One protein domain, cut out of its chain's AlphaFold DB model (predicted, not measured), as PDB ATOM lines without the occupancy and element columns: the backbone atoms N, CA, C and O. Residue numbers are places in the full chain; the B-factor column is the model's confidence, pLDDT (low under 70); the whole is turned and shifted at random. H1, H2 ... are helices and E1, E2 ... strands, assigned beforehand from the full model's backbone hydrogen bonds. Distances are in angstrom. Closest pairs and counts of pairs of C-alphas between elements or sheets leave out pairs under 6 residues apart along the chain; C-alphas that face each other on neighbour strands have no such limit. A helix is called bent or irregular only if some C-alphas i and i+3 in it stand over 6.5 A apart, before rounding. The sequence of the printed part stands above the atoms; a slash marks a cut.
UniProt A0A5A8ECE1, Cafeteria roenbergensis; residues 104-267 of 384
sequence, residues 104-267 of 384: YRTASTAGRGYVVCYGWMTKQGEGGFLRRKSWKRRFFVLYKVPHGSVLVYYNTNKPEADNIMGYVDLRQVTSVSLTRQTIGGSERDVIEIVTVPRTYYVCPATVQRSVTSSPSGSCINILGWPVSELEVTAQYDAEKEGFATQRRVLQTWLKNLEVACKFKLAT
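This is residues 104 to 267 of the 384 residues of a protein of Cafeteria roenbergensis (UniProt A0A5A8ECE1). A strongly twisted sheet of seven strands is folded back on itself like a partly open barrel, and it curls round one long helix, H1, the last named element. A small two-strand hairpin, E8 and E9, packs beside the start of E1 and the end of E2, and two long links with no named element join it to E7 and to H1. The printed part has 164 residues, with nine named strands, E1 to E9, followed by H1; the large sheet runs E4 E3 E2 E1 E7 E6 E5, antiparallel throughout, as is the pair E8 and E9. The class is mixed, helices and strands. The whole is compact, with a radius of gyration of the C-alphas of 15.8 A, and spans 50 by 35 by 32 A.

E1, residues 114 to 124, and E2, residues 135 to 145, form a hairpin; N 121 and O 138 are 3.0 A apart, within hydrogen-bond range. E3, residues 148 to 154, follows by a tight link and makes a hairpin with E2, with N 150 and O 143 at 2.9 A. E4, residues 164 to 169, is an edge strand and forms a hairpin with E3, with N 168 and O 151 at 2.8 A. These four strands are a meander, each the antiparallel neighbour of the one before. E5, residues 173 to 183, is the other edge strand, and it and E4 meet only through their link. E6, residues 186 to 195, pairs with E5 through N 190 and O 179, at 2.8 A, and with E7, residues 199 to 204, through N 200 and O 193, at 2.8 A; E5, E6 and E7 are a second meander. E7 is staggered: it pairs with E6 over residues 199 to 202 and with E1 over 202 to 204, where N 203 and O 122 are 2.8 A apart. This is a folded sheet, bent back into two leaves that face each other: E4, E3 and E2 face E7, E6 and E5, with E1 as the hinge. E8, residues 219 to 222, and E9, residues 225 to 228, form a hairpin, with N 222 and O 225 at 2.8 A. Together they make a sandwich with the large sheet, two sheets face to face, their strands at 71 degrees. The closest C-alphas of E1 and E9 are those of Tyr 114 and Val 227, 5.4 A apart. H1, residues 243 to 265, is on the large sheet; its closest C-alphas to E7 are those of Leu 250 and Pro 204, at 5.8 A, and to E3 those of Ala 260 and Ser 149, at 5.9 A. In H1, 17 of 19 O i to N i+4 pairs are within hydrogen-bond range.

E1 begins at C-alpha 114, (43.235, 11.723, 16.270), is 26.2 A long and bends by 72 degrees at residue 120. E2 is 28.3 A long and bends by 56 degrees at residue 138. E3 is 19.7 A long. E5, 23.6 A, bends by 69 degrees at residue 178, and E6, 26.0 A, by 59 degrees at residue 189. E4, E7, E8 and E9 are shorter. H1 runs 33.8 A from C-alpha 243 at (15.995, 1.365, 8.221) to C-alpha 265 at (42.015, -4.238, 29.018).

The two C-alphas farthest apart are those of Thr 109 and Gly 185, at 50.2 A. The printed part has no cut. The links from E7 to E8 and from E9 to H1 are long, with 14 residues each. The mean pLDDT of the printed part is 87.1; residues 104 to 111, 212 to 216 and 265 are under 70.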
ATOM      1  N   TYR A 104      42.719  20.578  30.155       44.69
ATOM      2  CA  TYR A 104      43.492  21.221  29.072       44.69
ATOM      3  C   TYR A 104      44.898  21.729  29.445       44.69
ATOM      4  O   TYR A 104      45.272  22.840  29.070       44.69
ATOM      5  N   ARG A 105      45.729  20.938  30.139       40.34
ATOM      6  CA  ARG A 105      47.158  21.288  30.304       40.34
ATOM      7  C   ARG A 105      48.039  20.594  29.266       40.34
ATOM      8  O   ARG A 105      48.088  19.374  29.188       40.34
ATOM      9  N   THR A 106      48.724  21.416  28.476       42.72
ATOM     10  CA  THR A 106      49.557  21.077  27.320       42.72
ATOM     11  C   THR A 106      50.969  20.645  27.717       42.72
ATOM     12  O   THR A 106      51.709  21.397  28.347       42.72
ATOM     13  N   ALA A 107      51.393  19.476  27.242       43.78
ATOM     14  CA  ALA A 107      52.804  19.168  27.015       43.78
ATOM     15  C   ALA A 107      52.984  18.927  25.510       43.78
ATOM     16  O   ALA A 107      52.494  17.937  24.972       43.78
ATOM     17  N   SER A 108      53.645  19.847  24.797       49.59
ATOM     18  CA  SER A 108      53.719  19.817  23.322       49.59
ATOM     19  C   SER A 108      54.545  18.653  22.749       49.59
ATOM     20  O   SER A 108      54.645  18.515  21.531       49.59
ATOM     21  N   THR A 109      55.171  17.847  23.606       46.47
ATOM     22  CA  THR A 109      56.041  16.714  23.258       46.47
ATOM     23  C   THR A 109      55.339  15.364  23.354       46.47
ATOM     24  O   THR A 109      55.854  14.364  22.853       46.47
ATOM     25  N   ALA A 110      54.173  15.305  23.991       56.31
ATOM     26  CA  ALA A 110      53.467  14.063  24.221       56.31
ATOM     27  C   ALA A 110      52.499  13.827  23.055       56.31
ATOM     28  O   ALA A 110      51.399  14.356  23.074       56.31
ATOM     29  N   GLY A 111      52.898  13.032  22.052       65.44
ATOM     30  CA  GLY A 111      52.009  12.439  21.038       65.44
ATOM     31  C   GLY A 111      51.032  13.399  20.334       65.44
ATOM     32  O   GLY A 111      51.094  14.617  20.456       65.44
ATOM     33  N   ARG A 112      50.114  12.853  19.535       80.00
ATOM     34  CA  ARG A 112      48.921  13.577  19.074       80.00
ATOM     35  C   ARG A 112      47.753  12.614  19.090       80.00
ATOM     36  O   ARG A 112      47.906  11.461  18.688       80.00
ATOM     37  N   GLY A 113      46.606  13.077  19.564       86.75
ATOM     38  CA  GLY A 113      45.376  12.328  19.367       86.75
ATOM     39  C   GLY A 113      44.880  12.467  17.930       86.75
ATOM     40  O   GLY A 113      45.351  13.305  17.159       86.75
ATOM     41  N   TYR A 114      43.905  11.646  17.563       89.81
ATOM     42  CA  TYR A 114      43.235  11.723  16.270       89.81
ATOM     43  C   TYR A 114      41.752  11.385  16.400       89.81
ATOM     44  O   TYR A 114      41.311  10.763  17.367       89.81
ATOM     45  N   VAL A 115      40.967  11.796  15.410       92.44
ATOM     46  CA  VAL A 115      39.547  11.448  15.328       92.44
ATOM     47  C   VAL A 115      39.397  10.063  14.714       92.44
ATOM     48  O   VAL A 115      39.900   9.813  13.624       92.44
ATOM     49  N   VAL A 116      38.670   9.174  15.385       92.88
ATOM     50  CA  VAL A 116      38.330   7.838  14.875       92.88
ATOM     51  C   VAL A 116      37.095   7.928  13.978       92.88
ATOM     52  O   VAL A 116      37.115   7.555  12.803       92.88
ATOM     53  N   CYS A 117      36.001   8.450  14.528       95.19
ATOM     54  CA  CYS A 117      34.751   8.659  13.811       95.19
ATOM     55  C   CYS A 117      33.920   9.766  14.456       95.19
ATOM     56  O   CYS A 117      34.143  10.136  15.609       95.19
ATOM     57  N   TYR A 118      32.954  10.285  13.711       96.25
ATOM     58  CA  TYR A 118      32.081  11.363  14.158       96.25
ATOM     59  C   TYR A 118      30.706  11.296  13.495       96.25
ATOM     60  O   TYR A 118      30.509  10.588  12.506       96.25
ATOM     61  N   GLY A 119      29.728  11.998  14.061       96.06
ATOM     62  CA  GLY A 119      28.376  12.039  13.517       96.06
ATOM     63  C   GLY A 119      27.317  12.492  14.515       96.06
ATOM     64  O   GLY A 119      27.560  12.585  15.714       96.06
ATOM     65  N   TRP A 120      26.117  12.779  14.012       96.38
ATOM     66  CA  TRP A 120      24.973  13.109  14.855       96.38
ATOM     67  C   TRP A 120      24.441  11.870  15.565       96.38
ATOM     68  O   TRP A 120      24.260  10.815  14.954       96.38
ATOM     69  N   MET A 121      24.114  12.033  16.843       97.38
ATOM     70  CA  MET A 121      23.325  11.080  17.616       97.38
ATOM     71  C   MET A 121      22.293  11.832  18.451       97.38
ATOM     72  O   MET A 121      22.474  13.005  18.783       97.38
ATOM     73  N   THR A 122      21.225  11.154  18.849       97.19
ATOM     74  CA  THR A 122      20.383  11.621  19.954       97.19
ATOM     75  C   THR A 122      20.839  10.949  21.243       97.19
ATOM     76  O   THR A 122      21.007   9.734  21.274       97.19
ATOM     77  N   LYS A 123      21.081  11.731  22.300       97.19
ATOM     78  CA  LYS A 123      21.406  11.217  23.640       97.19
ATOM     79  C   LYS A 123      20.232  11.411  24.584       97.19
ATOM     80  O   LYS A 123      19.556  12.441  24.513       97.19
ATOM     81  N   GLN A 124      20.047  10.480  25.507       96.88
ATOM     82  CA  GLN A 124      19.157  10.687  26.643       96.88
ATOM     83  C   GLN A 124      19.815  11.664  27.640       96.88
ATOM     84  O   GLN A 124      20.991  11.521  27.987       96.88
ATOM     85  N   GLY A 125      19.090  12.705  28.054       93.56
ATOM     86  CA  GLY A 125      19.504  13.599  29.140       93.56
ATOM     87  C   GLY A 125      19.433  12.899  30.502       93.56
ATOM     88  O   GLY A 125      18.715  11.912  30.636       93.56
ATOM     89  N   GLU A 126      20.155  13.408  31.512       86.00
ATOM     90  CA  GLU A 126      20.062  12.881  32.891       86.00
ATOM     91  C   GLU A 126      18.628  12.933  33.428       86.00
ATOM     92  O   GLU A 126      18.195  11.994  34.088       86.00
ATOM     93  N   GLY A 127      17.875  13.980  33.074       79.69
ATOM     94  CA  GLY A 127      16.620  14.302  33.748       79.69
ATOM     95  C   GLY A 127      16.926  14.846  35.145       79.69
ATOM     96  O   GLY A 127      17.549  14.180  35.959       79.69
ATOM     97  N   GLY A 128      16.537  16.091  35.418       77.38
ATOM     98  CA  GLY A 128      16.587  16.616  36.785       77.38
ATOM     99  C   GLY A 128      15.588  15.893  37.695       77.38
ATOM    100  O   GLY A 128      14.708  15.187  37.204       77.38
ATOM    101  N   PHE A 129      15.666  16.141  39.005       73.06
ATOM    102  CA  PHE A 129      14.826  15.528  40.052       73.06
ATOM    103  C   PHE A 129      13.309  15.513  39.744       73.06
ATOM    104  O   PHE A 129      12.596  14.616  40.177       73.06
ATOM    105  N   LEU A 130      12.816  16.467  38.941       82.69
ATOM    106  CA  LEU A 130      11.415  16.559  38.505       82.69
ATOM    107  C   LEU A 130      11.221  16.485  36.977       82.69
ATOM    108  O   LEU A 130      10.091  16.572  36.493       82.69
ATOM    109  N   ARG A 131      12.293  16.365  36.182       70.44
ATOM    110  CA  ARG A 131      12.210  16.436  34.714       70.44
ATOM    111  C   ARG A 131      12.193  15.043  34.092       70.44
ATOM    112  O   ARG A 131      13.063  14.213  34.334       70.44
ATOM    113  N   ARG A 132      11.224  14.822  33.197       83.81
ATOM    114  CA  ARG A 132      11.167  13.634  32.334       83.81
ATOM    115  C   ARG A 132      12.446  13.538  31.496       83.81
ATOM    116  O   ARG A 132      12.940  14.550  30.996       83.81
ATOM    117  N   LYS A 133      12.954  12.318  31.308       88.62
ATOM    118  CA  LYS A 133      14.110  12.041  30.443       88.62
ATOM    119  C   LYS A 133      13.817  12.550  29.028       88.62
ATOM    120  O   LYS A 133      12.927  12.036  28.354       88.62
ATOM    121  N   SER A 134      14.551  13.568  28.589       93.38
ATOM    122  CA  SER A 134      14.434  14.135  27.245       93.38
ATOM    123  C   SER A 134      15.559  13.630  26.346       93.38
ATOM    124  O   SER A 134      16.671  13.364  26.804       93.38
ATOM    125  N   TRP A 135      15.274  13.479  25.053       95.81
ATOM    126  CA  TRP A 135      16.272  13.117  24.050       95.81
ATOM    127  C   TRP A 135      16.767  14.380  23.352       95.81
ATOM    128  O   TRP A 135      15.971  15.140  22.806       95.81
ATOM    129  N   LYS A 136      18.080  14.616  23.367       95.81
ATOM    130  CA  LYS A 136      18.706  15.793  22.752       95.81
ATOM    131  C   LYS A 136      19.642  15.358  21.625       95.81
ATOM    132  O   LYS A 136      20.489  14.485  21.820       95.81
ATOM    133  N   ARG A 137      19.522  15.975  20.446       96.50
ATOM    134  CA  ARG A 137      20.447  15.763  19.320       96.50
ATOM    135  C   ARG A 137      21.782  16.456  19.608       96.50
ATOM    136  O   ARG A 137      21.793  17.621  20.009       96.50
ATOM    137  N   ARG A 138      22.894  15.741  19.442       97.38
ATOM    138  CA  ARG A 138      24.263  16.232  19.659       97.38
ATOM    139  C   ARG A 138      25.200  15.665  18.600       97.38
ATOM    140  O   ARG A 138      24.975  14.566  18.088       97.38
ATOM    141  N   PHE A 139      26.226  16.429  18.255       96.88
ATOM    142  CA  PHE A 139      27.271  15.972  17.352       96.88
ATOM    143  C   PHE A 139      28.345  15.283  18.181       96.88
ATOM    144  O   PHE A 139      28.901  15.892  19.086       96.88
ATOM    145  N   PHE A 140      28.595  14.009  17.920       97.50
ATOM    146  CA  PHE A 140      29.548  13.198  18.663       97.50
ATOM    147  C   PHE A 140      30.831  13.025  17.864       97.50
ATOM    148  O   PHE A 140      30.789  12.775  16.659       97.50
ATOM    149  N   VAL A 141      31.965  13.088  18.556       96.44
ATOM    150  CA  VAL A 141      33.288  12.809  18.001       96.44
ATOM    151  C   VAL A 141      34.008  11.834  18.927       96.44
ATOM    152  O   VAL A 141      34.182  12.092  20.118       96.44
ATOM    153  N   LEU A 142      34.406  10.689  18.376       96.44
ATOM    154  CA  LEU A 142      35.235   9.708  19.061       96.44
ATOM    155  C   LEU A 142      36.702  10.035  18.804       96.44
ATOM    156  O   LEU A 142      37.210   9.824  17.700       96.44
ATOM    157  N   TYR A 143      37.375  10.522  19.835       93.81
ATOM    158  CA  TYR A 143      38.801  10.792  19.828       93.81
ATOM    159  C   TYR A 143      39.579   9.588  20.342       93.81
ATOM    160  O   TYR A 143      39.203   8.958  21.334       93.81
ATOM    161  N   LYS A 144      40.704   9.306  19.693       89.94
ATOM    162  CA  LYS A 144      41.771   8.477  20.234       89.94
ATOM    163  C   LYS A 144      42.853   9.402  20.769       89.94
ATOM    164  O   LYS A 144      43.348  10.252  20.036       89.94
ATOM    165  N   VAL A 145      43.234   9.211  22.025       88.12
ATOM    166  CA  VAL A 145      44.393   9.866  22.641       88.12
ATOM    167  C   VAL A 145      45.374   8.785  23.104       88.12
ATOM    168  O   VAL A 145      44.973   7.629  23.260       88.12
ATOM    169  N   PRO A 146      46.656   9.099  23.329       82.12
ATOM    170  CA  PRO A 146      47.649   8.082  23.678       82.12
ATOM    171  C   PRO A 146      47.299   7.176  24.857       82.12
ATOM    172  O   PRO A 146      47.648   6.002  24.849       82.12
ATOM    173  N   HIS A 147      46.562   7.687  25.842       78.81
ATOM    174  CA  HIS A 147      46.186   6.938  27.040       78.81
ATOM    175  C   HIS A 147      44.761   6.391  27.047       78.81
ATOM    176  O   HIS A 147      44.312   5.839  28.050       78.81
ATOM    177  N   GLY A 148      44.025   6.519  25.943       87.50
ATOM    178  CA  GLY A 148      42.646   6.066  25.925       87.50
ATOM    179  C   GLY A 148      41.859   6.516  24.714       87.50
ATOM    180  O   GLY A 148      42.391   6.804  23.644       87.50
ATOM    181  N   SER A 149      40.551   6.521  24.884       91.88
ATOM    182  CA  SER A 149      39.617   7.012  23.888       91.88
ATOM    183  C   SER A 149      38.549   7.808  24.618       91.88
ATOM    184  O   SER A 149      38.168   7.459  25.735       91.88
ATOM    185  N   VAL A 150      38.070   8.875  23.994       94.31
ATOM    186  CA  VAL A 150      37.100   9.787  24.600       94.31
ATOM    187  C   VAL A 150      36.020  10.075  23.587       94.31
ATOM    188  O   VAL A 150      36.308  10.415  22.441       94.31
ATOM    189  N   LEU A 151      34.769   9.942  24.009       97.19
ATOM    190  CA  LEU A 151      33.622  10.289  23.192       97.19
ATOM    191  C   LEU A 151      33.107  11.662  23.630       97.19
ATOM    192  O   LEU A 151      32.428  11.776  24.646       97.19
ATOM    193  N   VAL A 152      33.444  12.706  22.882       96.44
ATOM    194  CA  VAL A 152      33.043  14.090  23.178       96.44
ATOM    195  C   VAL A 152      31.803  14.434  22.370       96.44
ATOM    196  O   VAL A 152      31.636  13.943  21.250       96.44
ATOM    197  N   TYR A 153      30.924  15.269  22.921       97.25
ATOM    198  CA  TYR A 153      29.740  15.725  22.210       97.25
ATOM    199  C   TYR A 153      29.528  17.234  22.286       97.25
ATOM    200  O   TYR A 153      29.781  17.880  23.301       97.25
ATOM    201  N   TYR A 154      29.004  17.763  21.186       96.19
ATOM    202  CA  TYR A 154      28.883  19.182  20.885       96.19
ATOM    203  C   TYR A 154      27.428  19.542  20.560       96.19
ATOM    204  O   TYR A 154      26.620  18.688  20.164       96.19
ATOM    205  N   ASN A 155      27.073  20.813  20.744       94.19
ATOM    206  CA  ASN A 155      25.775  21.362  20.332       94.19
ATOM    207  C   ASN A 155      25.685  21.558  18.805       94.19
ATOM    208  O   ASN A 155      24.621  21.355  18.222       94.19
ATOM    209  N   THR A 156      26.800  21.902  18.167       94.62
ATOM    210  CA  THR A 156      26.949  22.109  16.726       94.62
ATOM    211  C   THR A 156      27.885  21.057  16.129       94.62
ATOM    212  O   THR A 156      28.531  20.301  16.848       94.62
ATOM    213  N   ASN A 157      27.983  20.999  14.801       93.19
ATOM    214  CA  ASN A 157      28.985  20.184  14.112       93.19
ATOM    215  C   ASN A 157      30.348  20.887  13.982       93.19
ATOM    216  O   ASN A 157      31.152  20.472  13.154       93.19
ATOM    217  N   LYS A 158      30.602  21.949  14.756       92.44
ATOM    218  CA  LYS A 158      31.899  22.622  14.830       92.44
ATOM    219  C   LYS A 158      32.594  22.185  16.119       92.44
ATOM    220  O   LYS A 158      32.229  22.686  17.187       92.44
ATOM    221  N   PRO A 159      33.526  21.217  16.058       90.62
ATOM    222  CA  PRO A 159      34.173  20.647  17.234       90.62
ATOM    223  C   PRO A 159      35.269  21.582  17.762       90.62
ATOM    224  O   PRO A 159      36.452  21.256  17.764       90.62
ATOM    225  N   GLU A 160      34.837  22.760  18.190       90.38
ATOM    226  CA  GLU A 160      35.632  23.785  18.852       90.38
ATOM    227  C   GLU A 160      35.514  23.595  20.371       90.38
ATOM    228  O   GLU A 160      34.499  23.089  20.861       90.38
ATOM    229  N   ALA A 161      36.534  24.013  21.126       88.25
ATOM    230  CA  ALA A 161      36.569  23.838  22.581       88.25
ATOM    231  C   ALA A 161      35.355  24.479  23.285       88.25
ATOM    232  O   ALA A 161      34.760  23.859  24.166       88.25
ATOM    233  N   ASP A 162      34.928  25.657  22.824       89.50
ATOM    234  CA  ASP A 162      33.805  26.413  23.398       89.50
ATOM    235  C   ASP A 162      32.439  25.740  23.170       89.50
ATOM    236  O   ASP A 162      31.463  26.029  23.859       89.50
ATOM    237  N   ASN A 163      32.359  24.802  22.220       92.56
ATOM    238  CA  ASN A 163      31.130  24.081  21.886       92.56
ATOM    239  C   ASN A 163      31.015  22.724  22.601       92.56
ATOM    240  O   ASN A 163      30.048  21.986  22.367       92.56
ATOM    241  N   ILE A 164      31.991  22.356  23.442       93.12
ATOM    242  CA  ILE A 164      31.985  21.088  24.176       93.12
ATOM    243  C   ILE A 164      30.857  21.109  25.207       93.12
ATOM    244  O   ILE A 164      30.866  21.872  26.167       93.12
ATOM    245  N   MET A 165      29.886  20.215  25.033       95.00
ATOM    246  CA  MET A 165      28.761  20.054  25.964       95.00
ATOM    247  C   MET A 165      29.038  18.990  27.029       95.00
ATOM    248  O   MET A 165      28.355  18.927  28.047       95.00
ATOM    249  N   GLY A 166      30.003  18.113  26.770       94.69
ATOM    250  CA  GLY A 166      30.446  17.079  27.690       94.69
ATOM    251  C   GLY A 166      31.176  15.959  26.965       94.69
ATOM    252  O   GLY A 166      31.344  15.977  25.743       94.69
ATOM    253  N   TYR A 167      31.605  14.963  27.730       96.06
ATOM    254  CA  TYR A 167      32.341  13.822  27.205       96.06
ATOM    255  C   TYR A 167      32.046  12.549  27.994       96.06
ATOM    256  O   TYR A 167      31.506  12.588  29.098       96.06
ATOM    257  N   VAL A 168      32.402  11.413  27.402       95.62
ATOM    258  CA  VAL A 168      32.423  10.099  28.039       95.62
ATOM    259  C   VAL A 168      33.850   9.578  27.954       95.62
ATOM    260  O   VAL A 168      34.362   9.311  26.863       95.62
ATOM    261  N   ASP A 169      34.501   9.456  29.107       93.00
ATOM    262  CA  ASP A 169      35.812   8.826  29.207       93.00
ATOM    263  C   ASP A 169      35.661   7.310  29.034       93.00
ATOM    264  O   ASP A 169      35.180   6.607  29.928       93.00
ATOM    265  N   LEU A 170      36.075   6.784  27.876       93.56
ATOM    266  CA  LEU A 170      35.906   5.362  27.568       93.56
ATOM    267  C   LEU A 170      36.836   4.462  28.394       93.56
ATOM    268  O   LEU A 170      36.661   3.247  28.407       93.56
ATOM    269  N   ARG A 171      37.778   5.038  29.155       87.38
ATOM    270  CA  ARG A 171      38.544   4.305  30.174       87.38
ATOM    271  C   ARG A 171      37.677   3.924  31.368       87.38
ATOM    272  O   ARG A 171      38.025   2.997  32.091       87.38
ATOM    273  N   GLN A 172      36.559   4.601  31.603       90.62
ATOM    274  CA  GLN A 172      35.653   4.299  32.715       90.62
ATOM    275  C   GLN A 172      34.491   3.395  32.302       90.62
ATOM    276  O   GLN A 172      33.693   2.999  33.150       90.62
ATOM    277  N   VAL A 173      34.407   3.052  31.014       94.31
ATOM    278  CA  VAL A 173      33.365   2.178  30.485       94.31
ATOM    279  C   VAL A 173      33.593   0.746  30.959       94.31
ATOM    280  O   VAL A 173      34.694   0.201  30.854       94.31
ATOM    281  N   THR A 174      32.537   0.150  31.501       94.31
ATOM    282  CA  THR A 174      32.475  -1.245  31.941       94.31
ATOM    283  C   THR A 174      31.814  -2.126  30.886       94.31
ATOM    284  O   THR A 174      32.226  -3.272  30.713       94.31
ATOM    285  N   SER A 175      30.847  -1.595  30.133       95.50
ATOM    286  CA  SER A 175      30.215  -2.299  29.017       95.50
ATOM    287  C   SER A 175      29.697  -1.351  27.931       95.50
ATOM    288  O   SER A 175      29.347  -0.197  28.180       95.50
ATOM    289  N   VAL A 176      29.652  -1.873  26.703       97.38
ATOM    290  CA  VAL A 176      28.963  -1.266  25.560       97.38
ATOM    291  C   VAL A 176      28.080  -2.342  24.944       97.38
ATOM    292  O   VAL A 176      28.561  -3.444  24.678       97.38
ATOM    293  N   SER A 177      26.800  -2.052  24.740       97.88
ATOM    294  CA  SER A 177      25.818  -3.023  24.247       97.88
ATOM    295  C   SER A 177      24.730  -2.342  23.412       97.88
ATOM    296  O   SER A 177      24.646  -1.113  23.339       97.88
ATOM    297  N   LEU A 178      23.895  -3.147  22.751       98.12
ATOM    298  CA  LEU A 178      22.647  -2.677  22.151       98.12
ATOM    299  C   LEU A 178      21.485  -2.952  23.095       98.12
ATOM    300  O   LEU A 178      21.379  -4.040  23.658       98.12
ATOM    301  N   THR A 179      20.584  -1.986  23.202       98.12
ATOM    302  CA  THR A 179      19.333  -2.116  23.951       98.12
ATOM    303  C   THR A 179      18.204  -1.400  23.218       98.12
ATOM    304  O   THR A 179      18.447  -0.681  22.247       98.12
ATOM    305  N   ARG A 180      16.963  -1.584  23.667       97.62
ATOM    306  CA  ARG A 180      15.795  -0.883  23.123       97.62
ATOM    307  C   ARG A 180      15.367   0.235  24.058       97.62
ATOM    308  O   ARG A 180      15.305   0.048  25.268       97.62
ATOM    309  N   GLN A 181      15.077   1.402  23.493       97.31
ATOM    310  CA  GLN A 181      14.542   2.551  24.221       97.31
ATOM    311  C   GLN A 181      13.407   3.201  23.431       97.31
ATOM    312  O   GLN A 181      13.418   3.218  22.199       97.31
ATOM    313  N   THR A 182      12.444   3.788  24.139       95.56
ATOM    314  CA  THR A 182      11.374   4.574  23.521       95.56
ATOM    315  C   THR A 182      11.861   5.997  23.244       95.56
ATOM    316  O   THR A 182      12.197   6.752  24.162       95.56
ATOM    317  N   ILE A 183      11.879   6.387  21.968       95.00
ATOM    318  CA  ILE A 183      12.263   7.725  21.502       95.00
ATOM    319  C   ILE A 183      11.096   8.300  20.704       95.00
ATOM    320  O   ILE A 183      10.743   7.775  19.650       95.00
ATOM    321  N   GLY A 184      10.477   9.370  21.212       91.88
ATOM    322  CA  GLY A 184       9.335  10.006  20.542       91.88
ATOM    323  C   GLY A 184       8.117   9.087  20.380       91.88
ATOM    324  O   GLY A 184       7.402   9.201  19.394       91.88
ATOM    325  N   GLY A 185       7.909   8.150  21.311       93.62
ATOM    326  CA  GLY A 185       6.791   7.196  21.275       93.62
ATOM    327  C   GLY A 185       7.035   5.932  20.444       93.62
ATOM    328  O   GLY A 185       6.181   5.056  20.429       93.62
ATOM    329  N   SER A 186       8.190   5.794  19.785       94.81
ATOM    330  CA  SER A 186       8.561   4.572  19.059       94.81
ATOM    331  C   SER A 186       9.735   3.865  19.727       94.81
ATOM    332  O   SER A 186      10.682   4.518  20.169       94.81
ATOM    333  N   GLU A 187       9.706   2.534  19.772       96.56
ATOM    334  CA  GLU A 187      10.872   1.747  20.176       96.56
ATOM    335  C   GLU A 187      11.971   1.831  19.115       96.56
ATOM    336  O   GLU A 187      11.720   1.679  17.917       96.56
ATOM    337  N   ARG A 188      13.205   2.077  19.556       96.00
ATOM    338  CA  ARG A 188      14.392   2.094  18.701       96.00
ATOM    339  C   ARG A 188      15.532   1.345  19.371       96.00
ATOM    340  O   ARG A 188      15.688   1.411  20.591       96.00
ATOM    341  N   ASP A 189      16.352   0.689  18.556       97.31
ATOM    342  CA  ASP A 189      17.638   0.172  19.010       97.31
ATOM    343  C   ASP A 189      18.588   1.353  19.276       97.31
ATOM    344  O   ASP A 189      18.736   2.269  18.456       97.31
ATOM    345  N   VAL A 190      19.233   1.332  20.436       97.94
ATOM    346  CA  VAL A 190      20.197   2.337  20.883       97.94
ATOM    347  C   VAL A 190      21.455   1.656  21.404       97.94
ATOM    348  O   VAL A 190      21.440   0.476  21.755       97.94
ATOM    349  N   ILE A 191      22.548   2.409  21.469       98.50
ATOM    350  CA  ILE A 191      23.779   1.978  22.125       98.50
ATOM    351  C   ILE A 191      23.700   2.395  23.592       98.50
ATOM    352  O   ILE A 191      23.506   3.575  23.897       98.50
ATOM    353  N   GLU A 192      23.861   1.424  24.481       98.25
ATOM    354  CA  GLU A 192      24.057   1.625  25.911       98.25
ATOM    355  C   GLU A 192      25.561   1.618  26.208       98.25
ATOM    356  O   GLU A 192      26.278   0.691  25.834       98.25
ATOM    357  N   ILE A 193      26.045   2.679  26.855       98.00
ATOM    358  CA  ILE A 193      27.433   2.827  27.295       98.00
ATOM    359  C   ILE A 193      27.405   2.953  28.816       98.00
ATOM    360  O   ILE A 193      27.016   3.997  29.347       98.00
ATOM    361  N   VAL A 194      27.801   1.897  29.518       96.88
ATOM    362  CA  VAL A 194      27.816   1.868  30.984       96.88
ATOM    363  C   VAL A 194      29.198   2.284  31.466       96.88
ATOM    364  O   VAL A 194      30.200   1.663  31.119       96.88
ATOM    365  N   THR A 195      29.259   3.340  32.267       95.56
ATOM    366  CA  THR A 195      30.453   3.759  33.013       95.56
ATOM    367  C   THR A 195      30.236   3.526  34.504       95.56
ATOM    368  O   THR A 195      29.111   3.281  34.930       95.56
ATOM    369  N   VAL A 196      31.296   3.628  35.310       89.69
ATOM    370  CA  VAL A 196      31.184   3.538  36.776       89.69
ATOM    371  C   VAL A 196      30.163   4.537  37.354       89.69
ATOM    372  O   VAL A 196      29.291   4.095  38.097       89.69
ATOM    373  N   PRO A 197      30.206   5.847  37.023       93.06
ATOM    374  CA  PRO A 197      29.259   6.802  37.603       93.06
ATOM    375  C   PRO A 197      27.904   6.863  36.885       93.06
ATOM    376  O   PRO A 197      26.941   7.373  37.453       93.06
ATOM    377  N   ARG A 198      27.816   6.434  35.617       94.75
ATOM    378  CA  ARG A 198      26.656   6.746  34.765       94.75
ATOM    379  C   ARG A 198      26.459   5.775  33.604       94.75
ATOM    380  O   ARG A 198      27.424   5.338  32.980       94.75
ATOM    381  N   THR A 199      25.206   5.567  33.211       96.31
ATOM    382  CA  THR A 199      24.845   4.932  31.935       96.31
ATOM    383  C   THR A 199      24.394   5.974  30.914       96.31
ATOM    384  O   THR A 199      23.576   6.848  31.214       96.31
ATOM    385  N   TYR A 200      24.920   5.880  29.695       97.69
ATOM    386  CA  TYR A 200      24.547   6.725  28.567       97.69
ATOM    387  C   TYR A 200      23.771   5.909  27.538       97.69
ATOM    388  O   TYR A 200      24.211   4.835  27.138       97.69
ATOM    389  N   TYR A 201      22.661   6.465  27.054       97.75
ATOM    390  CA  TYR A 201      21.913   5.920  25.924       97.75
ATOM    391  C   TYR A 201      22.043   6.862  24.735       97.75
ATOM    392  O   TYR A 201      21.678   8.040  24.832       97.75
ATOM    393  N   VAL A 202      22.566   6.352  23.619       98.19
ATOM    394  CA  VAL A 202      22.744   7.118  22.381       98.19
ATOM    395  C   VAL A 202      22.144   6.381  21.188       98.19
ATOM    396  O   VAL A 202      22.358   5.188  21.002       98.19
ATOM    397  N   CYS A 203      21.393   7.097  20.356       97.38
ATOM    398  CA  CYS A 203      20.824   6.589  19.112       97.38
ATOM    399  C   CYS A 203      21.508   7.300  17.932       97.38
ATOM    400  O   CYS A 203      21.225   8.479  17.677       97.38
ATOM    401  N   PRO A 204      22.462   6.639  17.249       96.88
ATOM    402  CA  PRO A 204      23.198   7.245  16.149       96.88
ATOM    403  C   PRO A 204      22.334   7.503  14.912       96.88
ATOM    404  O   PRO A 204      21.627   6.612  14.448       96.88
ATOM    405  N   ALA A 205      22.456   8.706  14.351       95.25
ATOM    406  CA  ALA A 205      21.809   9.111  13.103       95.25
ATOM    407  C   ALA A 205      22.801   9.141  11.932       95.25
ATOM    408  O   ALA A 205      22.457   8.771  10.817       95.25
ATOM    409  N   THR A 206      24.059   9.528  12.166       94.56
ATOM    410  CA  THR A 206      25.094   9.535  11.118       94.56
ATOM    411  C   THR A 206      26.403   8.945  11.636       94.56
ATOM    412  O   THR A 206      26.678   8.968  12.836       94.56
ATOM    413  N   VAL A 207      27.248   8.445  10.733       94.75
ATOM    414  CA  VAL A 207      28.633   8.063  11.045       94.75
ATOM    415  C   VAL A 207      29.542   8.390   9.870       94.75
ATOM    416  O   VAL A 207      29.275   8.008   8.735       94.75
ATOM    417  N   GLN A 208      30.630   9.088  10.152       93.31
ATOM    418  CA  GLN A 208      31.715   9.367   9.225       93.31
ATOM    419  C   GLN A 208      33.010   8.893   9.874       93.31
ATOM    420  O   GLN A 208      33.228   9.073  11.074       93.31
ATOM    421  N   ARG A 209      33.859   8.234   9.088       89.75
ATOM    422  CA  ARG A 209      35.215   7.891   9.519       89.75
ATOM    423  C   ARG A 209      36.124   9.048   9.162       89.75
ATOM    424  O   ARG A 209      36.003   9.597   8.068       89.75
ATOM    425  N   SER A 210      37.018   9.403  10.075       81.75
ATOM    426  CA  SER A 210      38.054  10.364   9.727       81.75
ATOM    427  C   SER A 210      38.987   9.716   8.713       81.75
ATOM    428  O   SER A 210      39.514   8.628   8.954       81.75
ATOM    429  N   VAL A 211      39.164  10.363   7.568       74.81
ATOM    430  CA  VAL A 211      40.288  10.064   6.689       74.81
ATOM    431  C   VAL A 211      41.409  10.943   7.212       74.81
ATOM    432  O   VAL A 211      41.292  12.164   7.175       74.81
ATOM    433  N   THR A 212      42.437  10.333   7.789       61.47
ATOM    434  CA  THR A 212      43.585  11.031   8.369       61.47
ATOM    435  C   THR A 212      44.281  11.876   7.299       61.47
ATOM    436  O   THR A 212      45.140  11.393   6.564       61.47
ATOM    437  N   SER A 213      43.908  13.150   7.183       55.84
ATOM    438  CA  SER A 213      44.697  14.140   6.460       55.84
ATOM    439  C   SER A 213      45.859  14.592   7.345       55.84
ATOM    440  O   SER A 213      45.781  14.583   8.578       55.84
ATOM    441  N   SER A 214      46.984  14.929   6.713       64.94
ATOM    442  CA  SER A 214      48.150  15.461   7.418       64.94
ATOM    443  C   SER A 214      47.752  16.664   8.285       64.94
ATOM    444  O   SER A 214      46.987  17.514   7.824       64.94
ATOM    445  N   PRO A 215      48.286  16.771   9.513       64.62
ATOM    446  CA  PRO A 215      47.946  17.840  10.445       64.62
ATOM    447  C   PRO A 215      48.446  19.183   9.902       64.62
ATOM    448  O   PRO A 215      49.609  19.534  10.085       64.62
ATOM    449  N   SER A 216      47.582  19.914   9.203       64.94
ATOM    450  CA  SER A 216      47.890  21.231   8.626       64.94
ATOM    451  C   SER A 216      47.031  22.361   9.205       64.94
ATOM    452  O   SER A 216      47.126  23.493   8.742       64.94
ATOM    453  N   GLY A 217      46.245  22.076  10.248       78.06
ATOM    454  CA  GLY A 217      45.305  23.017  10.857       78.06
ATOM    455  C   GLY A 217      45.564  23.307  12.334       78.06
ATOM    456  O   GLY A 217      46.598  22.935  12.898       78.06
ATOM    457  N   SER A 218      44.592  23.983  12.948       83.25
ATOM    458  CA  SER A 218      44.565  24.224  14.386       83.25
ATOM    459  C   SER A 218      44.437  22.895  15.157       83.25
ATOM    460  O   SER A 218      44.049  21.862  14.600       83.25
ATOM    461  N   CYS A 219      44.819  22.898  16.433       85.50
ATOM    462  CA  CYS A 219      44.662  21.742  17.311       85.50
ATOM    463  C   CYS A 219      43.736  22.106  18.467       85.50
ATOM    464  O   CYS A 219      43.909  23.151  19.094       85.50
ATOM    465  N   ILE A 220      42.832  21.194  18.805       86.19
ATOM    466  CA  ILE A 220      42.089  21.220  20.065       86.19
ATOM    467  C   ILE A 220      42.785  20.288  21.054       86.19
ATOM    468  O   ILE A 220      43.285  19.233  20.669       86.19
ATOM    469  N   ASN A 221      42.841  20.650  22.331       84.25
ATOM    470  CA  ASN A 221      43.361  19.738  23.347       84.25
ATOM    471  C   ASN A 221      42.216  18.863  23.859       84.25
ATOM    472  O   ASN A 221      41.191  19.401  24.239       84.25
ATOM    473  N   ILE A 222      42.372  17.542  23.894       83.69
ATOM    474  CA  ILE A 222      41.406  16.600  24.478       83.69
ATOM    475  C   ILE A 222      42.142  15.799  25.552       83.69
ATOM    476  O   ILE A 222      43.108  15.103  25.239       83.69
ATOM    477  N   LEU A 223      41.725  15.909  26.820       77.62
ATOM    478  CA  LEU A 223      42.444  15.334  27.975       77.62
ATOM    479  C   LEU A 223      43.935  15.725  28.040       77.62
ATOM    480  O   LEU A 223      44.785  14.902  28.358       77.62
ATOM    481  N   GLY A 224      44.261  16.968  27.683       75.50
ATOM    482  CA  GLY A 224      45.630  17.492  27.667       75.50
ATOM    483  C   GLY A 224      46.416  17.173  26.394       75.50
ATOM    484  O   GLY A 224      47.557  17.615  26.262       75.50
ATOM    485  N   TRP A 225      45.820  16.451  25.436       79.62
ATOM    486  CA  TRP A 225      46.495  16.025  24.208       79.62
ATOM    487  C   TRP A 225      46.059  16.843  23.007       79.62
ATOM    488  O   TRP A 225      44.858  16.904  22.739       79.62
ATOM    489  N   PRO A 226      46.998  17.390  22.219       84.56
ATOM    490  CA  PRO A 226      46.648  18.055  20.980       84.56
ATOM    491  C   PRO A 226      46.083  17.032  19.992       84.56
ATOM    492  O   PRO A 226      46.702  16.009  19.684       84.56
ATOM    493  N   VAL A 227      44.901  17.333  19.478       86.31
ATOM    494  CA  VAL A 227      44.220  16.611  18.412       86.31
ATOM    495  C   VAL A 227      44.017  17.587  17.268       86.31
ATOM    496  O   VAL A 227      43.559  18.707  17.492       86.31
ATOM    497  N   SER A 228      44.339  17.164  16.046       86.81
ATOM    498  CA  SER A 228      44.017  17.950  14.854       86.81
ATOM    499  C   SER A 228      42.532  18.300  14.839       86.81
ATOM    500  O   SER A 228      41.685  17.433  15.080       86.81
ATOM    501  N   GLU A 229      42.232  19.558  14.540       86.19
ATOM    502  CA  GLU A 229      40.863  19.999  14.327       86.19
ATOM    503  C   GLU A 229      40.199  19.162  13.225       86.19
ATOM    504  O   GLU A 229      40.814  18.793  12.219       86.19
ATOM    505  N   LEU A 230      38.942  18.798  13.460       87.44
ATOM    506  CA  LEU A 230      38.190  17.959  12.545       87.44
ATOM    507  C   LEU A 230      37.561  18.817  11.450       87.44
ATOM    508  O   LEU A 230      36.613  19.560  11.700       87.44
ATOM    509  N   GLU A 231      38.012  18.621  10.216       87.81
ATOM    510  CA  GLU A 231      37.327  19.149   9.041       87.81
ATOM    511  C   GLU A 231      36.080  18.308   8.748       87.81
ATOM    512  O   GLU A 231      36.140  17.196   8.209       87.81
ATOM    513  N   VAL A 232      34.917  18.832   9.135       84.69
ATOM    514  CA  VAL A 232      33.638  18.178   8.855       84.69
ATOM    515  C   VAL A 232      33.313  18.335   7.372       84.69
ATOM    516  O   VAL A 232      32.920  19.399   6.901       84.69
ATOM    517  N   THR A 233      33.471  17.243   6.628       82.38
ATOM    518  CA  THR A 233      33.036  17.159   5.228       82.38
ATOM    519  C   THR A 233      31.519  16.977   5.135       82.38
ATOM    520  O   THR A 233      30.865  16.618   6.120       82.38
ATOM    521  N   ALA A 234      30.951  17.240   3.949       75.38
ATOM    522  CA  ALA A 234      29.511  17.168   3.688       75.38
ATOM    523  C   ALA A 234      28.870  15.932   4.340       75.38
ATOM    524  O   ALA A 234      29.308  14.795   4.144       75.38
ATOM    525  N   GLN A 235      27.854  16.181   5.165       70.44
ATOM    526  CA  GLN A 235      27.324  15.185   6.080       70.44
ATOM    527  C   GLN A 235      26.170  14.413   5.450       70.44
ATOM    528  O   GLN A 235      25.182  14.992   5.004       70.44
ATOM    529  N   TYR A 236      26.303  13.093   5.433       72.19
ATOM    530  CA  TYR A 236      25.266  12.183   4.970       72.19
ATOM    531  C   TYR A 236      24.283  11.885   6.113       72.19
ATOM    532  O   TYR A 236      24.699  11.446   7.189       72.19
ATOM    533  N   ASP A 237      22.995  12.144   5.881       74.56
ATOM    534  CA  ASP A 237      21.920  11.988   6.867       74.56
ATOM    535  C   ASP A 237      21.149  10.680   6.636       74.56
ATOM    536  O   ASP A 237      20.312  10.589   5.735       74.56
ATOM    537  N   ALA A 238      21.436   9.655   7.445       71.62
ATOM    538  CA  ALA A 238      20.854   8.327   7.256       71.62
ATOM    539  C   ALA A 238      19.355   8.264   7.571       71.62
ATOM    540  O   ALA A 238      18.692   7.332   7.117       71.62
ATOM    541  N   GLU A 239      18.799   9.240   8.304       73.06
ATOM    542  CA  GLU A 239      17.361   9.277   8.607       73.06
ATOM    543  C   GLU A 239      16.509   9.370   7.332       73.06
ATOM    544  O   GLU A 239      15.355   8.946   7.323       73.06
ATOM    545  N   LYS A 240      17.094   9.859   6.231       79.19
ATOM    546  CA  LYS A 240      16.426   9.982   4.930       79.19
ATOM    547  C   LYS A 240      16.491   8.715   4.074       79.19
ATOM    548  O   LYS A 240      15.703   8.592   3.144       79.19
ATOM    549  N   GLU A 241      17.392   7.776   4.377       73.50
ATOM    550  CA  GLU A 241      17.664   6.600   3.529       73.50
ATOM    551  C   GLU A 241      17.125   5.271   4.089       73.50
ATOM    552  O   GLU A 241      17.382   4.201   3.537       73.50
ATOM    553  N   GLY A 242      16.326   5.323   5.158       81.62
ATOM    554  CA  GLY A 242      15.563   4.182   5.666       81.62
ATOM    555  C   GLY A 242      16.306   3.262   6.648       81.62
ATOM    556  O   GLY A 242      17.448   3.485   7.053       81.62
ATOM    557  N   PHE A 243      15.615   2.198   7.069       78.31
ATOM    558  CA  PHE A 243      15.995   1.365   8.221       78.31
ATOM    559  C   PHE A 243      17.322   0.603   8.049       78.31
ATOM    560  O   PHE A 243      18.107   0.487   8.992       78.31
ATOM    561  N   ALA A 244      17.606   0.091   6.845       79.56
ATOM    562  CA  ALA A 244      18.834  -0.665   6.577       79.56
ATOM    563  C   ALA A 244      20.090   0.200   6.791       79.56
ATOM    564  O   ALA A 244      21.068  -0.243   7.404       79.56
ATOM    565  N   THR A 245      20.031   1.456   6.351       87.94
ATOM    566  CA  THR A 245      21.097   2.443   6.537       87.94
ATOM    567  C   THR A 245      21.275   2.769   8.017       87.94
ATOM    568  O   THR A 245      22.399   2.717   8.521       87.94
ATOM    569  N   GLN A 246      20.180   2.986   8.752       89.81
ATOM    570  CA  GLN A 246      20.228   3.242  10.195       89.81
ATOM    571  C   GLN A 246      20.901   2.096  10.969       89.81
ATOM    572  O   GLN A 246      21.787   2.337  11.791       89.81
ATOM    573  N   ARG A 247      20.560   0.836  10.664       92.56
ATOM    574  CA  ARG A 247      21.190  -0.332  11.303       92.56
ATOM    575  C   ARG A 247      22.693  -0.400  11.023       92.56
ATOM    576  O   ARG A 247      23.467  -0.737  11.917       92.56
ATOM    577  N   ARG A 248      23.135  -0.050   9.811       93.88
ATOM    578  CA  ARG A 248      24.565   0.007   9.463       93.88
ATOM    579  C   ARG A 248      25.302   1.098  10.243       93.88
ATOM    580  O   ARG A 248      26.414   0.852  10.717       93.88
ATOM    581  N   VAL A 249      24.696   2.277  10.393       94.25
ATOM    582  CA  VAL A 249      25.248   3.382  11.198       94.25
ATOM    583  C   VAL A 249      25.410   2.944  12.655       94.25
ATOM    584  O   VAL A 249      26.504   3.068  13.208       94.25
ATOM    585  N   LEU A 250      24.362   2.354  13.239       95.88
ATOM    586  CA  LEU A 250      24.358   1.824  14.605       95.88
ATOM    587  C   LEU A 250      25.485   0.803  14.827       95.88
ATOM    588  O   LEU A 250      26.292   0.953  15.741       95.88
ATOM    589  N   GLN A 251      25.586  -0.201  13.951       96.25
ATOM    590  CA  GLN A 251      26.607  -1.252  14.038       96.25
ATOM    591  C   GLN A 251      28.033  -0.708  13.877       96.25
ATOM    592  O   GLN A 251      28.964  -1.177  14.530       96.25
ATOM    593  N   THR A 252      28.217   0.306  13.030       95.25
ATOM    594  CA  THR A 252      29.530   0.940  12.842       95.25
ATOM    595  C   THR A 252      29.982   1.655  14.113       95.25
ATOM    596  O   THR A 252      31.132   1.498  14.523       95.25
ATOM    597  N   TRP A 253      29.083   2.406  14.758       97.12
ATOM    598  CA  TRP A 253      29.370   3.055  16.036       97.12
ATOM    599  C   TRP A 253      29.643   2.052  17.151       97.12
ATOM    600  O   TRP A 253      30.650   2.197  17.840       97.12
ATOM    601  N   LEU A 254      28.803   1.020  17.282       97.31
ATOM    602  CA  LEU A 254      28.989  -0.039  18.274       97.31
ATOM    603  C   LEU A 254      30.381  -0.668  18.150       97.31
ATOM    604  O   LEU A 254      31.134  -0.683  19.118       97.31
ATOM    605  N   LYS A 255      30.773  -1.082  16.938       95.88
ATOM    606  CA  LYS A 255      32.094  -1.672  16.684       95.88
ATOM    607  C   LYS A 255      33.236  -0.723  17.060       95.88
ATOM    608  O   LYS A 255      34.212  -1.155  17.669       95.88
ATOM    609  N   ASN A 256      33.138   0.559  16.703       94.50
ATOM    610  CA  ASN A 256      34.173   1.543  17.037       94.50
ATOM    611  C   ASN A 256      34.288   1.762  18.553       94.50
ATOM    612  O   ASN A 256      35.401   1.853  19.068       94.50
ATOM    613  N   LEU A 257      33.161   1.805  19.272       96.06
ATOM    614  CA  LEU A 257      33.136   1.932  20.731       96.06
ATOM    615  C   LEU A 257      33.680   0.678  21.422       96.06
ATOM    616  O   LEU A 257      34.498   0.797  22.329       96.06
ATOM    617  N   GLU A 258      33.305  -0.518  20.967       94.31
ATOM    618  CA  GLU A 258      33.845  -1.780  21.485       94.31
ATOM    619  C   GLU A 258      35.362  -1.862  21.305       94.31
ATOM    620  O   GLU A 258      36.080  -2.211  22.242       94.31
ATOM    621  N   VAL A 259      35.864  -1.519  20.111       90.81
ATOM    622  CA  VAL A 259      37.306  -1.440  19.856       90.81
ATOM    623  C   VAL A 259      37.937  -0.431  20.809       90.81
ATOM    624  O   VAL A 259      38.889  -0.778  21.500       90.81
ATOM    625  N   ALA A 260      37.376   0.776  20.919       91.19
ATOM    626  CA  ALA A 260      37.884   1.818  21.804       91.19
ATOM    627  C   ALA A 260      37.935   1.393  23.284       91.19
ATOM    628  O   ALA A 260      38.899   1.743  23.965       91.19
ATOM    629  N   CYS A 261      36.963   0.612  23.765       90.38
ATOM    630  CA  CYS A 261      36.918   0.117  25.145       90.38
ATOM    631  C   CYS A 261      37.887  -1.053  25.385       90.38
ATOM    632  O   CYS A 261      38.511  -1.132  26.444       90.38
ATOM    633  N   LYS A 262      38.090  -1.937  24.395       85.31
ATOM    634  CA  LYS A 262      39.039  -3.066  24.493       85.31
ATOM    635  C   LYS A 262      40.485  -2.615  24.718       85.31
ATOM    636  O   LYS A 262      41.241  -3.336  25.366       85.31
ATOM    637  N   PHE A 263      40.861  -1.413  24.266       76.06
ATOM    638  CA  PHE A 263      42.191  -0.840  24.526       76.06
ATOM    639  C   PHE A 263      42.525  -0.767  26.023       76.06
ATOM    640  O   PHE A 263      43.682  -0.978  26.389       76.06
ATOM    641  N   LYS A 264      41.534  -0.530  26.895       72.56
ATOM    642  CA  LYS A 264      41.745  -0.463  28.349       72.56
ATOM    643  C   LYS A 264      42.263  -1.785  28.909       72.56
ATOM    644  O   LYS A 264      43.226  -1.792  29.663       72.56
ATOM    645  N   LEU A 265      41.657  -2.906  28.512       69.00
ATOM    646  CA  LEU A 265      42.015  -4.238  29.018       69.00
ATOM    647  C   LEU A 265      43.434  -4.665  28.619       69.00
ATOM    648  O   LEU A 265      44.043  -5.504  29.275       69.00
ATOM    649  N   ALA A 266      43.953  -4.083  27.540       76.19
ATOM    650  CA  ALA A 266      45.295  -4.334  27.037       76.19
ATOM    651  C   ALA A 266      46.339  -3.333  27.563       76.19
ATOM    652  O   ALA A 266      47.522  -3.449  27.221       76.19
ATOM    653  N   THR A 267      45.907  -2.354  28.365       81.00
ATOM    654  CA  THR A 267      46.776  -1.326  28.933       81.00
ATOM    655  C   THR A 267      47.380  -1.813  30.244       81.00
ATOM    656  O   THR A 267      46.710  -2.430  31.071       81.00
TER     657      THR A 267